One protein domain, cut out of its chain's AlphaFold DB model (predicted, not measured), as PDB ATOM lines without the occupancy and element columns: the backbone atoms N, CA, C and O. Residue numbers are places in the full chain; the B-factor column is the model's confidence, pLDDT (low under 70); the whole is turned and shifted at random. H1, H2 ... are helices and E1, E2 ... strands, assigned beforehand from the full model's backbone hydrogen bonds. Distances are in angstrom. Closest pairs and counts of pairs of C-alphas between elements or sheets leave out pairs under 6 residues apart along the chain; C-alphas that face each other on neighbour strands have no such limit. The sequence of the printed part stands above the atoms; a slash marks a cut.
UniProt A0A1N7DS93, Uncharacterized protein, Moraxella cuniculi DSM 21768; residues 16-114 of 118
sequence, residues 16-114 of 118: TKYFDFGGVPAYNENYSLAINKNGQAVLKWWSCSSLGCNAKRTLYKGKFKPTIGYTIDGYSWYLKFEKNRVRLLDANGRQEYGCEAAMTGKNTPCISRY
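What this domain is: This is residues 16 to 114 of the 118 residues of an uncharacterized protein of Moraxella cuniculi DSM 21768 (UniProt A0A1N7DS93). Two four-stranded sheets lie face to face as a sandwich, with E1, E2, E3 and E4 in one sheet and E5, E6, E7 and E8 in the other, their strands crossed at 56 degrees. On one side the edge strands E4 and E5 come near each other, and on the other side E1 and E8 do; the short helix H1 lies at one end, in the loop region between E7 and E8. The printed part has 99 residues, with eight named strands and one named helix in the order E1 E2 E3 E4 E5 E6 E7 H1 E8; both sheets run in numerical order, antiparallel, and the class is mostly strand. It is compact, with a radius of gyration of the C-alphas of 13.4 A and spans of 42 by 31 by 28 A.

How they stand to each other: E1, residues 16 to 20, and E2, residues 27 to 35, form a hairpin, with N 17 and O 33 2.9 A apart. E2 forms a second hairpin with E3, residues 40 to 49, where N 30 and O 46 are 2.8 A apart. E3 and E4, residues 57 to 63, close this meander, each strand the antiparallel neighbour of the one before, with N 41 and O 62 at 2.7 A. The tight link after E4 leads to the other sheet and E5, residues 67 to 72; the closest C-alphas of E4 and E5, Leu 59 and Tyr 70, are 5.7 A apart. E5 and E6, residues 75 to 81, form a hairpin, with N 70 and O 77 at 2.9 A. E6 and E7, residues 85 to 89, form the next, with N 89 and O 78 at 2.8 A, and E5, E6 and E7 are a second meander. H1, residues 101 to 104, is not on either sheet and is too short for any O i to N i+4 pair; its one O i to N i+3 pair is not within range. E8, residues 111 to 113, is antiparallel to E7, with N 86 and O 112 at 2.8 A. The closest C-alphas of E1 and E8, Phe 19 and Ser 112, are 5.8 A apart. The sheet E5 E6 E7 E8 is strongly twisted.

Where its parts are: E1 begins at C-alpha 16, (-28.962, -40.674, 17.527). E2 is 26.1 A long and E3, the longest strand by residues, 30.5 A. E4 measures 18.1 A, E5 16.3 A and E6 19.5 A. E8 ends at C-alpha 113, (-22.065, -29.551, 20.886).

The domain as a whole: The C-alphas farthest apart, Asn 38 and Gly 105, are 42.8 A from each other. The printed part has no cut, and its one long link is E7 to H1, with 11 residues. Residues 22 to 27 and 101 to 104 have pLDDT under 70.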
ATOM      1  N   THR A  16     -30.326 -40.949  17.999       94.69
ATOM      2  CA  THR A  16     -28.962 -40.674  17.527       94.69
ATOM      3  C   THR A  16     -28.655 -39.192  17.660       94.69
ATOM      4  O   THR A  16     -29.439 -38.359  17.218       94.69
ATOM      5  N   LYS A  17     -27.503 -38.862  18.246       93.00
ATOM      6  CA  LYS A  17     -26.942 -37.508  18.230       93.00
ATOM      7  C   LYS A  17     -25.611 -37.488  17.503       93.00
ATOM      8  O   LYS A  17     -24.872 -38.472  17.543       93.00
ATOM      9  N   TYR A  18     -25.317 -36.346  16.900       92.81
ATOM     10  CA  TYR A  18     -24.110 -36.103  16.126       92.81
ATOM     11  C   TYR A  18     -23.303 -34.989  16.778       92.81
ATOM     12  O   TYR A  18     -23.878 -34.117  17.427       92.81
ATOM     13  N   PHE A  19     -21.984 -35.069  16.680       92.25
ATOM     14  CA  PHE A  19     -21.044 -34.074  17.194       92.25
ATOM     15  C   PHE A  19     -19.737 -34.187  16.405       92.25
ATOM     16  O   PHE A  19     -19.452 -35.230  15.819       92.25
ATOM     17  N   ASP A  20     -18.978 -33.102  16.365       89.19
ATOM     18  CA  ASP A  20     -17.786 -32.960  15.527       89.19
ATOM     19  C   ASP A  20     -16.721 -32.160  16.282       89.19
ATOM     20  O   ASP A  20     -17.026 -31.111  16.859       89.19
ATOM     21  N   PHE A  21     -15.500 -32.687  16.332       84.81
ATOM     22  CA  PHE A  21     -14.341 -32.003  16.910       84.81
ATOM     23  C   PHE A  21     -13.425 -31.385  15.849       84.81
ATOM     24  O   PHE A  21     -12.554 -30.593  16.198       84.81
ATOM     25  N   GLY A  22     -13.629 -31.709  14.572       68.38
ATOM     26  CA  GLY A  22     -12.955 -31.125  13.424       68.38
ATOM     27  C   GLY A  22     -13.412 -29.689  13.238       68.38
ATOM     28  O   GLY A  22     -14.304 -29.380  12.459       68.38
ATOM     29  N   GLY A  23     -12.804 -28.782  13.991       56.72
ATOM     30  CA  GLY A  23     -13.079 -27.359  13.919       56.72
ATOM     31  C   GLY A  23     -12.490 -26.695  12.680       56.72
ATOM     32  O   GLY A  23     -12.140 -25.537  12.807       56.72
ATOM     33  N   VAL A  24     -12.324 -27.381  11.538       52.19
ATOM     34  CA  VAL A  24     -11.782 -26.854  10.267       52.19
ATOM     35  C   VAL A  24     -12.658 -27.299   9.084       52.19
ATOM     36  O   VAL A  24     -12.818 -28.499   8.885       52.19
ATOM     37  N   PRO A  25     -13.120 -26.387   8.201       51.50
ATOM     38  CA  PRO A  25     -13.951 -26.711   7.036       51.50
ATOM     39  C   PRO A  25     -13.374 -27.773   6.092       51.50
ATOM     40  O   PRO A  25     -14.117 -28.417   5.357       51.50
ATOM     41  N   ALA A  26     -12.047 -27.938   6.083       53.69
ATOM     42  CA  ALA A  26     -11.346 -28.895   5.231       53.69
ATOM     43  C   ALA A  26     -11.229 -30.305   5.844       53.69
ATOM     44  O   ALA A  26     -10.864 -31.236   5.125       53.69
ATOM     45  N   TYR A  27     -11.513 -30.465   7.142       61.09
ATOM     46  CA  TYR A  27     -11.385 -31.725   7.874       61.09
ATOM     47  C   TYR A  27     -12.439 -31.801   8.988       61.09
ATOM     48  O   TYR A  27     -12.226 -31.338  10.106       61.09
ATOM     49  N   ASN A  28     -13.582 -32.409   8.673       75.94
ATOM     50  CA  ASN A  28     -14.667 -32.611   9.634       75.94
ATOM     51  C   ASN A  28     -14.506 -33.989  10.277       75.94
ATOM     52  O   ASN A  28     -14.545 -35.007   9.576       75.94
ATOM     53  N   GLU A  29     -14.345 -34.038  11.593       85.75
ATOM     54  CA  GLU A  29     -14.154 -35.259  12.366       85.75
ATOM     55  C   GLU A  29     -15.467 -35.640  13.051       85.75
ATOM     56  O   GLU A  29     -15.742 -35.324  14.208       85.75
ATOM     57  N   ASN A  30     -16.310 -36.331  12.301       89.44
ATOM     58  CA  ASN A  30     -17.696 -36.537  12.655       89.44
ATOM     59  C   ASN A  30     -17.881 -37.770  13.536       89.44
ATOM     60  O   ASN A  30     -17.343 -38.850  13.276       89.44
ATOM     61  N   TYR A  31     -18.777 -37.635  14.503       93.69
ATOM     62  CA  TYR A  31     -19.188 -38.705  15.390       93.69
ATOM     63  C   TYR A  31     -20.707 -38.837  15.424       93.69
ATOM     64  O   TYR A  31     -21.455 -37.864  15.314       93.69
ATOM     65  N   SER A  32     -21.179 -40.062  15.654       95.19
ATOM     66  CA  SER A  32     -22.573 -40.321  16.016       95.19
ATOM     67  C   SER A  32     -22.654 -41.247  17.219       95.19
ATOM     68  O   SER A  32     -22.055 -42.326  17.195       95.19
ATOM     69  N   LEU A  33     -23.451 -40.876  18.219       96.19
ATOM     70  CA  LEU A  33     -23.832 -41.740  19.333       96.19
ATOM     71  C   LEU A  33     -25.320 -42.076  19.225       96.19
ATOM     72  O   LEU A  33     -26.171 -41.203  19.398       96.19
ATOM     73  N   ALA A  34     -25.627 -43.345  18.970       96.06
ATOM     74  CA  ALA A  34     -26.987 -43.874  19.008       96.06
ATOM     75  C   ALA A  34     -27.227 -44.597  20.333       96.06
ATOM     76  O   ALA A  34     -26.444 -45.481  20.665       96.06
ATOM     77  N   ILE A  35     -28.294 -44.262  21.065       95.25
ATOM     78  CA  ILE A  35     -28.723 -44.941  22.297       95.25
ATOM     79  C   ILE A  35     -30.166 -45.421  22.123       95.25
ATOM     80  O   ILE A  35     -31.052 -44.629  21.802       95.25
ATOM     81  N   ASN A  36     -30.435 -46.708  22.341       94.88
ATOM     82  CA  ASN A  36     -31.801 -47.239  22.301       94.88
ATOM     83  C   ASN A  36     -32.489 -47.199  23.680       94.88
ATOM     84  O   ASN A  36     -31.861 -46.929  24.703       94.88
ATOM     85  N   LYS A  37     -33.790 -47.522  23.724       92.81
ATOM     86  CA  LYS A  37     -34.598 -47.539  24.964       92.81
ATOM     87  C   LYS A  37     -34.037 -48.462  26.061       92.81
ATOM     88  O   LYS A  37     -34.258 -48.227  27.244       92.81
ATOM     89  N   ASN A  38     -33.254 -49.471  25.678       91.56
ATOM     90  CA  ASN A  38     -32.628 -50.429  26.595       91.56
ATOM     91  C   ASN A  38     -31.228 -49.979  27.055       91.56
ATOM     92  O   ASN A  38     -30.493 -50.758  27.678       91.56
ATOM     93  N   GLY A  39     -30.822 -48.757  26.700       93.19
ATOM     94  CA  GLY A  39     -29.523 -48.175  27.014       93.19
ATOM     95  C   GLY A  39     -28.345 -48.832  26.303       93.19
ATOM     96  O   GLY A  39     -27.211 -48.663  26.746       93.19
ATOM     97  N   GLN A  40     -28.570 -49.597  25.230       96.38
ATOM     98  CA  GLN A  40     -27.466 -49.987  24.353       96.38
ATOM     99  C   GLN A  40     -27.067 -48.797  23.488       96.38
ATOM    100  O   GLN A  40     -27.922 -48.133  22.903       96.38
ATOM    101  N   ALA A  41     -25.764 -48.567  23.416       96.62
ATOM    102  CA  ALA A  41     -25.122 -47.480  22.720       96.62
ATOM    103  C   ALA A  41     -24.209 -47.997  21.601       96.62
ATOM    104  O   ALA A  41     -23.517 -49.008  21.762       96.62
ATOM    105  N   VAL A  42     -24.179 -47.266  20.488       97.88
ATOM    106  CA  VAL A  42     -23.222 -47.452  19.393       97.88
ATOM    107  C   VAL A  42     -22.588 -46.106  19.073       97.88
ATOM    108  O   VAL A  42     -23.295 -45.165  18.712       97.88
ATOM    109  N   LEU A  43     -21.263 -46.026  19.193       97.38
ATOM    110  CA  LEU A  43     -20.464 -44.876  18.778       97.38
ATOM    111  C   LEU A  43     -19.837 -45.178  17.421       97.38
ATOM    112  O   LEU A  43     -19.185 -46.214  17.251       97.38
ATOM    113  N   LYS A  44     -20.002 -44.261  16.475       96.38
ATOM    114  CA  LYS A  44     -19.336 -44.318  15.175       96.38
ATOM    115  C   LYS A  44     -18.577 -43.035  14.902       96.38
ATOM    116  O   LYS A  44     -18.972 -41.984  15.401       96.38
ATOM    117  N   TRP A  45     -17.550 -43.157  14.076       93.56
ATOM    118  CA  TRP A  45     -16.689 -42.075  13.626       93.56
ATOM    119  C   TRP A  45     -16.479 -42.136  12.118       93.56
ATOM    120  O   TRP A  45     -16.435 -43.228  11.544       93.56
ATOM    121  N   TRP A  46     -16.371 -40.974  11.490       91.62
ATOM    122  CA  TRP A  46     -15.900 -40.807  10.122       91.62
ATOM    123  C   TRP A  46     -15.285 -39.422   9.960       91.62
ATOM    124  O   TRP A  46     -15.690 -38.469  10.619       91.62
ATOM    125  N   SER A  47     -14.336 -39.297   9.048       86.94
ATOM    126  CA  SER A  47     -13.779 -38.020   8.635       86.94
ATOM    127  C   SER A  47     -14.202 -37.699   7.209       86.94
ATOM    128  O   SER A  47     -14.320 -38.591   6.365       86.94
ATOM    129  N   CYS A  48     -14.441 -36.420   6.946       84.31
ATOM    130  CA  CYS A  48     -14.699 -35.898   5.611       84.31
ATOM    131  C   CYS A  48     -13.683 -34.807   5.283       84.31
ATOM    132  O   CYS A  48     -13.406 -33.949   6.120       84.31
ATOM    133  N   SER A  49     -13.170 -34.832   4.058       82.31
ATOM    134  CA  SER A  49     -12.339 -33.780   3.476       82.31
ATOM    135  C   SER A  49     -12.886 -33.367   2.106       82.31
ATOM    136  O   SER A  49     -13.899 -33.898   1.642       82.31
ATOM    137  N   SER A  50     -12.202 -32.444   1.426       79.94
ATOM    138  CA  SER A  50     -12.532 -32.052   0.046       79.94
ATOM    139  C   SER A  50     -12.485 -33.215  -0.952       79.94
ATOM    140  O   SER A  50     -13.095 -33.135  -2.013       79.94
ATOM    141  N   LEU A  51     -11.784 -34.301  -0.612       83.88
ATOM    142  CA  LEU A  51     -11.644 -35.495  -1.446       83.88
ATOM    143  C   LEU A  51     -12.714 -36.560  -1.154       83.88
ATOM    144  O   LEU A  51     -12.734 -37.602  -1.805       83.88
ATOM    145  N   GLY A  52     -13.603 -36.312  -0.190       84.31
ATOM    146  CA  GLY A  52     -14.673 -37.223   0.207       84.31
ATOM    147  C   GLY A  52     -14.591 -37.654   1.670       84.31
ATOM    148  O   GLY A  52     -13.764 -37.176   2.446       84.31
ATOM    149  N   CYS A  53     -15.488 -38.561   2.057       86.75
ATOM    150  CA  CYS A  53     -15.556 -39.096   3.413       86.75
ATOM    151  C   CYS A  53     -15.003 -40.515   3.474       86.75
ATOM    152  O   CYS A  53     -15.248 -41.330   2.582       86.75
ATOM    153  N   ASN A  54     -14.312 -40.840   4.561       88.38
ATOM    154  CA  ASN A  54     -13.947 -42.220   4.830       88.38
ATOM    155  C   ASN A  54     -15.178 -43.054   5.241       88.38
ATOM    156  O   ASN A  54     -16.264 -42.547   5.544       88.38
ATOM    157  N   ALA A  55     -15.006 -44.377   5.242       89.12
ATOM    158  CA  ALA A  55     -16.038 -45.279   5.726       89.12
ATOM    159  C   ALA A  55     -16.269 -45.088   7.234       89.12
ATOM    160  O   ALA A  55     -15.322 -45.008   8.018       89.12
ATOM    161  N   LYS A  56     -17.542 -45.104   7.647       92.56
ATOM    162  CA  LYS A  56     -17.928 -45.022   9.062       92.56
ATOM    163  C   LYS A  56     -17.379 -46.213   9.845       92.56
ATOM    164  O   LYS A  56     -17.784 -47.352   9.616       92.56
ATOM    165  N   ARG A  57     -16.523 -45.943  10.830       93.75
ATOM    166  CA  ARG A  57     -15.960 -46.936  11.754       93.75
ATOM    167  C   ARG A  57     -16.803 -47.004  13.022       93.75
ATOM    168  O   ARG A  57     -17.228 -45.975  13.540       93.75
ATOM    169  N   THR A  58     -17.058 -48.208  13.533       96.50
ATOM    170  CA  THR A  58     -17.691 -48.376  14.852       96.50
ATOM    171  C   THR A  58     -16.601 -48.387  15.910       96.50
ATOM    172  O   THR A  58     -15.783 -49.298  15.929       96.50
ATOM    173  N   LEU A  59     -16.604 -47.379  16.779       95.75
ATOM    174  CA  LEU A  59     -15.618 -47.219  17.848       95.75
ATOM    175  C   LEU A  59     -16.047 -47.913  19.144       95.75
ATOM    176  O   LEU A  59     -15.213 -48.342  19.932       95.75
ATOM    177  N   TYR A  60     -17.358 -48.015  19.378       97.19
ATOM    178  CA  TYR A  60     -17.909 -48.627  20.583       97.19
ATOM    179  C   TYR A  60     -19.284 -49.239  20.319       97.19
ATOM    180  O   TYR A  60     -20.112 -48.652  19.618       97.19
ATOM    181  N   LYS A  61     -19.553 -50.393  20.937       97.31
ATOM    182  CA  LYS A  61     -20.872 -51.031  20.999       97.31
ATOM    183  C   LYS A  61     -21.043 -51.693  22.365       97.31
ATOM    184  O   LYS A  61     -20.288 -52.595  22.708       97.31
ATOM    185  N   GLY A  62     -22.028 -51.261  23.146       96.19
ATOM    186  CA  GLY A  62     -22.226 -51.770  24.507       96.19
ATOM    187  C   GLY A  62     -23.305 -51.016  25.277       96.19
ATOM    188  O   GLY A  62     -24.144 -50.359  24.676       96.19
ATOM    189  N   LYS A  63     -23.326 -51.118  26.608       95.62
ATOM    190  CA  LYS A  63     -24.228 -50.318  27.455       95.62
ATOM    191  C   LYS A  63     -23.705 -48.889  27.586       95.62
ATOM    192  O   LYS A  63     -22.520 -48.703  27.828       95.62
ATOM    193  N   PHE A  64     -24.580 -47.893  27.458       94.88
ATOM    194  CA  PHE A  64     -24.192 -46.492  27.601       94.88
ATOM    195  C   PHE A  64     -23.468 -46.247  28.932       94.88
ATOM    196  O   PHE A  64     -23.893 -46.718  29.988       94.88
ATOM    197  N   LYS A  65     -22.389 -45.469  28.858       94.50
ATOM    198  CA  LYS A  65     -21.654 -44.935  29.999       94.50
ATOM    199  C   LYS A  65     -21.445 -43.436  29.768       94.50
ATOM    200  O   LYS A  65     -21.203 -43.053  28.624       94.50
ATOM    201  N   PRO A  66     -21.466 -42.597  30.821       94.00
ATOM    202  CA  PRO A  66     -21.160 -41.170  30.693       94.00
ATOM    203  C   PRO A  66     -19.783 -40.896  30.078       94.00
ATOM    204  O   PRO A  66     -19.597 -39.872  29.427       94.00
ATOM    205  N   THR A  67     -18.843 -41.828  30.250       96.31
ATOM    206  CA  THR A  67     -17.535 -41.809  29.595       96.31
ATOM    207  C   THR A  67     -17.354 -43.090  28.788       96.31
ATOM    208  O   THR A  67     -17.433 -44.188  29.346       96.31
ATOM    209  N   ILE A  68     -17.109 -42.959  27.485       96.94
ATOM    210  CA  ILE A  68     -16.836 -44.081  26.577       96.94
ATOM    211  C   ILE A  68     -15.388 -43.978  26.108       96.94
ATOM    212  O   ILE A  68     -15.013 -42.976  25.508       96.94
ATOM    213  N   GLY A  69     -14.596 -45.014  26.386       96.31
ATOM    214  CA  GLY A  69     -13.250 -45.168  25.835       96.31
ATOM    215  C   GLY A  69     -13.277 -45.893  24.492       96.31
ATOM    216  O   GLY A  69     -14.118 -46.772  24.285       96.31
ATOM    217  N   TYR A  70     -12.367 -45.531  23.595       94.25
ATOM    218  CA  TYR A  70     -12.162 -46.190  22.307       94.25
ATOM    219  C   TYR A  70     -10.698 -46.080  21.869       94.25
ATOM    220  O   TYR A  70      -9.956 -45.233  22.366       94.25
ATOM    221  N   THR A  71     -10.297 -46.929  20.925       91.31
ATOM    222  CA  THR A  71      -8.951 -46.915  20.343       91.31
ATOM    223  C   THR A  71      -9.050 -46.721  18.836       91.31
ATOM    224  O   THR A  71      -9.852 -47.385  18.176       91.31
ATOM    225  N   ILE A  72      -8.237 -45.821  18.290       85.62
ATOM    226  CA  ILE A  72      -8.077 -45.609  16.851       85.62
ATOM    227  C   ILE A  72      -6.586 -45.491  16.542       85.62
ATOM    228  O   ILE A  72      -5.863 -44.793  17.246       85.62
ATOM    229  N   ASP A  73      -6.117 -46.241  15.545       86.62
ATOM    230  CA  ASP A  73      -4.725 -46.230  15.077       86.62
ATOM    231  C   ASP A  73      -3.674 -46.390  16.205       86.62
ATOM    232  O   ASP A  73      -2.604 -45.792  16.181       86.62
ATOM    233  N   GLY A  74      -3.990 -47.206  17.220       89.31
ATOM    234  CA  GLY A  74      -3.119 -47.476  18.374       89.31
ATOM    235  C   GLY A  74      -3.214 -46.462  19.520       89.31
ATOM    236  O   GLY A  74      -2.664 -46.709  20.590       89.31
ATOM    237  N   TYR A  75      -3.958 -45.369  19.345       89.88
ATOM    238  CA  TYR A  75      -4.170 -44.346  20.366       89.88
ATOM    239  C   TYR A  75      -5.497 -44.553  21.090       89.88
ATOM    240  O   TYR A  75      -6.535 -44.776  20.463       89.88
ATOM    241  N   SER A  76      -5.461 -44.463  22.418       94.00
ATOM    242  CA  SER A  76      -6.640 -44.566  23.277       94.00
ATOM    243  C   SER A  76      -7.167 -43.186  23.645       94.00
ATOM    244  O   SER A  76      -6.418 -42.324  24.095       94.00
ATOM    245  N   TRP A  77      -8.476 -43.026  23.510       94.50
ATOM    246  CA  TRP A  77      -9.194 -41.780  23.736       94.50
ATOM    247  C   TRP A  77     -10.448 -42.035  24.556       94.50
ATOM    248  O   TRP A  77     -10.988 -43.147  24.569       94.50
ATOM    249  N   TYR A  78     -10.970 -40.986  25.189       96.94
ATOM    250  CA  TYR A  78     -12.268 -41.046  25.853       96.94
ATOM    251  C   TYR A  78     -13.169 -39.894  25.428       96.94
ATOM    252  O   TYR A  78     -12.739 -38.755  25.279       96.94
ATOM    253  N   LEU A  79     -14.460 -40.186  25.304       96.12
ATOM    254  CA  LEU A  79     -15.508 -39.185  25.154       96.12
ATOM    255  C   LEU A  79     -16.314 -39.105  26.435       96.12
ATOM    256  O   LEU A  79     -16.929 -40.091  26.849       96.12
ATOM    257  N   LYS A  80     -16.345 -37.917  27.034       95.81
ATOM    258  CA  LYS A  80     -17.222 -37.604  28.161       95.81
ATOM    259  C   LYS A  80     -18.481 -36.916  27.648       95.81
ATOM    260  O   LYS A  80     -18.427 -35.781  27.174       95.81
ATOM    261  N   PHE A  81     -19.608 -37.608  27.761       93.06
ATOM    262  CA  PHE A  81     -20.922 -37.134  27.347       93.06
ATOM    263  C   PHE A  81     -21.576 -36.341  28.474       93.06
ATOM    264  O   PHE A  81     -21.835 -36.853  29.562       93.06
ATOM    265  N   GLU A  82     -21.881 -35.082  28.189       90.38
ATOM    266  CA  GLU A  82     -22.616 -34.183  29.073       90.38
ATOM    267  C   GLU A  82     -23.964 -33.823  28.420       90.38
ATOM    268  O   GLU A  82     -24.255 -34.210  27.283       90.38
ATOM    269  N   LYS A  83     -24.829 -33.102  29.144       84.88
ATOM    270  CA  LYS A  83     -26.224 -32.847  28.729       84.88
ATOM    271  C   LYS A  83     -26.343 -32.242  27.321       84.88
ATOM    272  O   LYS A  83     -27.230 -32.625  26.560       84.88
ATOM    273  N   ASN A  84     -25.456 -31.313  26.969       85.94
ATOM    274  CA  ASN A  84     -25.498 -30.541  25.722       85.94
ATOM    275  C   ASN A  84     -24.178 -30.538  24.932       85.94
ATOM    276  O   ASN A  84     -24.096 -29.883  23.893       85.94
ATOM    277  N   ARG A  85     -23.150 -31.234  25.421       90.25
ATOM    278  CA  ARG A  85     -21.812 -31.227  24.830       90.25
ATOM    279  C   ARG A  85     -21.074 -32.534  25.084       90.25
ATOM    280  O   ARG A  85     -21.456 -33.305  25.964       90.25
ATOM    281  N   VAL A  86     -20.005 -32.741  24.335       93.69
ATOM    282  CA  VAL A  86     -19.077 -33.862  24.462       93.69
ATOM    283  C   VAL A  86     -17.670 -33.298  24.591       93.69
ATOM    284  O   VAL A  86     -17.322 -32.346  23.894       93.69
ATOM    285  N   ARG A  87     -16.869 -33.862  25.494       94.25
ATOM    286  CA  ARG A  87     -15.453 -33.510  25.668       94.25
ATOM    287  C   ARG A  87     -14.593 -34.684  25.224       94.25
ATOM    288  O   ARG A  87     -14.861 -35.806  25.657       94.25
ATOM    289  N   LEU A  88     -13.580 -34.417  24.406       93.94
ATOM    290  CA  LEU A  88     -12.531 -35.385  24.102       93.94
ATOM    291  C   LEU A  88     -11.478 -35.353  25.212       93.94
ATOM    292  O   LEU A  88     -11.079 -34.274  25.666       93.94
ATOM    293  N   LEU A  89     -11.070 -36.532  25.664       95.12
ATOM    294  CA  LEU A  89     -10.041 -36.715  26.676       95.12
ATOM    295  C   LEU A  89      -8.922 -37.618  26.146       95.12
ATOM    296  O   LEU A  89      -9.196 -38.567  25.403       95.12
ATOM    297  N   ASP A  90      -7.699 -37.347  26.595       92.88
ATOM    298  CA  ASP A  90      -6.502 -38.141  26.318       92.88
ATOM    299  C   ASP A  90      -6.547 -39.522  27.003       92.88
ATOM    300  O   ASP A  90      -7.446 -39.831  27.794       92.88
ATOM    301  N   ALA A  91      -5.534 -40.355  26.753       93.56
ATOM    302  CA  ALA A  91      -5.408 -41.685  27.354       93.56
ATOM    303  C   ALA A  91      -5.354 -41.682  28.901       93.56
ATOM    304  O   ALA A  91      -5.612 -42.709  29.525       93.56
ATOM    305  N   ASN A  92      -5.052 -40.539  29.526       94.81
ATOM    306  CA  ASN A  92      -5.017 -40.353  30.977       94.81
ATOM    307  C   ASN A  92      -6.327 -39.756  31.529       94.81
ATOM    308  O   ASN A  92      -6.411 -39.450  32.722       94.81
ATOM    309  N   GLY A  93      -7.342 -39.548  30.684       92.81
ATOM    310  CA  GLY A  93      -8.619 -38.939  31.051       92.81
ATOM    311  C   GLY A  93      -8.566 -37.419  31.247       92.81
ATOM    312  O   GLY A  93      -9.481 -36.849  31.850       92.81
ATOM    313  N   ARG A  94      -7.519 -36.743  30.765       94.81
ATOM    314  CA  ARG A  94      -7.367 -35.280  30.812       94.81
ATOM    315  C   ARG A  94      -7.991 -34.643  29.575       94.81
ATOM    316  O   ARG A  94      -8.095 -35.276  28.538       94.81
ATOM    317  N   GLN A  95      -8.426 -33.388  29.687       93.19
ATOM    318  CA  GLN A  95      -9.007 -32.649  28.559       93.19
ATOM    319  C   GLN A  95      -8.008 -32.537  27.405       93.19
ATOM    320  O   GLN A  95      -6.921 -32.003  27.612       93.19
ATOM    321  N   GLU A  96      -8.431 -32.936  26.206       90.56
ATOM    322  CA  GLU A  96      -7.654 -32.730  24.983       90.56
ATOM    323  C   GLU A  96      -7.789 -31.285  24.487       90.56
ATOM    324  O   GLU A  96      -8.854 -30.666  24.632       90.56
ATOM    325  N   TYR A  97      -6.726 -30.741  23.896       86.25
ATOM    326  CA  TYR A  97      -6.702 -29.401  23.313       86.25
ATOM    327  C   TYR A  97      -6.193 -29.448  21.869       86.25
ATOM    328  O   TYR A  97      -5.455 -30.351  21.500       86.25
ATOM    329  N   GLY A  98      -6.577 -28.461  21.059       78.44
ATOM    330  CA  GLY A  98      -6.062 -28.288  19.698       78.44
ATOM    331  C   GLY A  98      -7.081 -28.533  18.586       78.44
ATOM    332  O   GLY A  98      -6.770 -28.292  17.422       78.44
ATOM    333  N   CYS A  99      -8.312 -28.918  18.925       76.56
ATOM    334  CA  CYS A  99      -9.366 -29.220  17.949       76.56
ATOM    335  C   CYS A  99      -9.740 -28.051  17.018       76.56
ATOM    336  O   CYS A  99     -10.162 -28.278  15.888       76.56
ATOM    337  N   GLU A 100      -9.535 -26.799  17.445       70.50
ATOM    338  CA  GLU A 100      -9.722 -25.613  16.591       70.50
ATOM    339  C   GLU A 100      -8.415 -24.835  16.375       70.50
ATOM    340  O   GLU A 100      -8.441 -23.701  15.885       70.50
ATOM    341  N   ALA A 101      -7.256 -25.396  16.744       69.06
ATOM    342  CA  ALA A 101      -5.982 -24.679  16.660       69.06
ATOM    343  C   ALA A 101      -5.641 -24.285  15.220       69.06
ATOM    344  O   ALA A 101      -5.139 -23.187  14.989       69.06
ATOM    345  N   ALA A 102      -6.004 -25.128  14.250       62.75
ATOM    346  CA  ALA A 102      -5.820 -24.844  12.831       62.75
ATOM    347  C   ALA A 102      -6.668 -23.661  12.316       62.75
ATOM    348  O   ALA A 102      -6.277 -23.030  11.340       62.75
ATOM    349  N   MET A 103      -7.793 -23.323  12.963       63.97
ATOM    350  CA  MET A 103      -8.617 -22.160  12.583       63.97
ATOM    351  C   MET A 103      -8.362 -20.919  13.418       63.97
ATOM    352  O   MET A 103      -8.470 -19.801  12.923       63.97
ATOM    353  N   THR A 104      -8.082 -21.105  14.702       68.81
ATOM    354  CA  THR A 104      -8.040 -20.004  15.668       68.81
ATOM    355  C   THR A 104      -6.618 -19.583  16.019       68.81
ATOM    356  O   THR A 104      -6.436 -18.558  16.675       68.81
ATOM    357  N   GLY A 105      -5.610 -20.381  15.644       70.31
ATOM    358  CA  GLY A 105      -4.223 -20.214  16.086       70.31
ATOM    359  C   GLY A 105      -4.040 -20.388  17.599       70.31
ATOM    360  O   GLY A 105      -2.974 -20.086  18.129       70.31
ATOM    361  N   LYS A 106      -5.080 -20.839  18.315       75.81
ATOM    362  CA  LYS A 106      -5.105 -20.981  19.773       75.81
ATOM    363  C   LYS A 106      -5.324 -22.431  20.161       75.81
ATOM    364  O   LYS A 106      -6.093 -23.153  19.536       75.81
ATOM    365  N   ASN A 107      -4.697 -22.836  21.258       80.69
ATOM    366  CA  ASN A 107      -4.910 -24.155  21.832       80.69
ATOM    367  C   ASN A 107      -6.250 -24.192  22.594       80.69
ATOM    368  O   ASN A 107      -6.299 -23.919  23.794       80.69
ATOM    369  N   THR A 108      -7.354 -24.443  21.889       83.06
ATOM    370  CA  THR A 108      -8.704 -24.495  22.473       83.06
ATOM    371  C   THR A 108      -9.060 -25.911  22.932       83.06
ATOM    372  O   THR A 108      -8.571 -26.886  22.354       83.06
ATOM    373  N   PRO A 109      -9.881 -26.069  23.987       87.56
ATOM    374  CA  PRO A 109     -10.278 -27.389  24.454       87.56
ATOM    375  C   PRO A 109     -11.188 -28.071  23.429       87.56
ATOM    376  O   PRO A 109     -12.139 -27.474  22.927       87.56
ATOM    377  N   CYS A 110     -10.948 -29.355  23.185       89.25
ATOM    378  CA  CYS A 110     -11.773 -30.209  22.341       89.25
ATOM    379  C   CYS A 110     -13.148 -30.470  22.975       89.25
ATOM    380  O   CYS A 110     -13.346 -31.433  23.729       89.25
ATOM    381  N   ILE A 111     -14.098 -29.576  22.700       89.88
ATOM    382  CA  ILE A 111     -15.473 -29.617  23.198       89.88
ATOM    383  C   ILE A 111     -16.424 -29.405  22.024       89.88
ATOM    384  O   ILE A 111     -16.409 -28.352  21.399       89.88
ATOM    385  N   SER A 112     -17.306 -30.369  21.779       89.75
ATOM    386  CA  SER A 112     -18.301 -30.295  20.710       89.75
ATOM    387  C   SER A 112     -19.718 -30.231  21.269       89.75
ATOM    388  O   SER A 112     -20.006 -30.803  22.322       89.75
ATOM    389  N   ARG A 113     -20.627 -29.543  20.574       88.44
ATOM    390  CA  ARG A 113     -22.065 -29.551  20.886       88.44
ATOM    391  C   ARG A 113     -22.774 -30.582  20.022       88.44
ATOM    392  O   ARG A 113     -22.371 -30.842  18.894       88.44
ATOM    393  N   TYR A 114     -23.870 -31.130  20.540       87.50
ATOM    394  CA  TYR A 114     -24.718 -31.972  19.706       87.50
ATOM    395  C   TYR A 114     -25.383 -31.144  18.600       87.50
ATOM    396  O   TYR A 114     -25.898 -30.060  18.880       87.50
TER     397      TYR A 114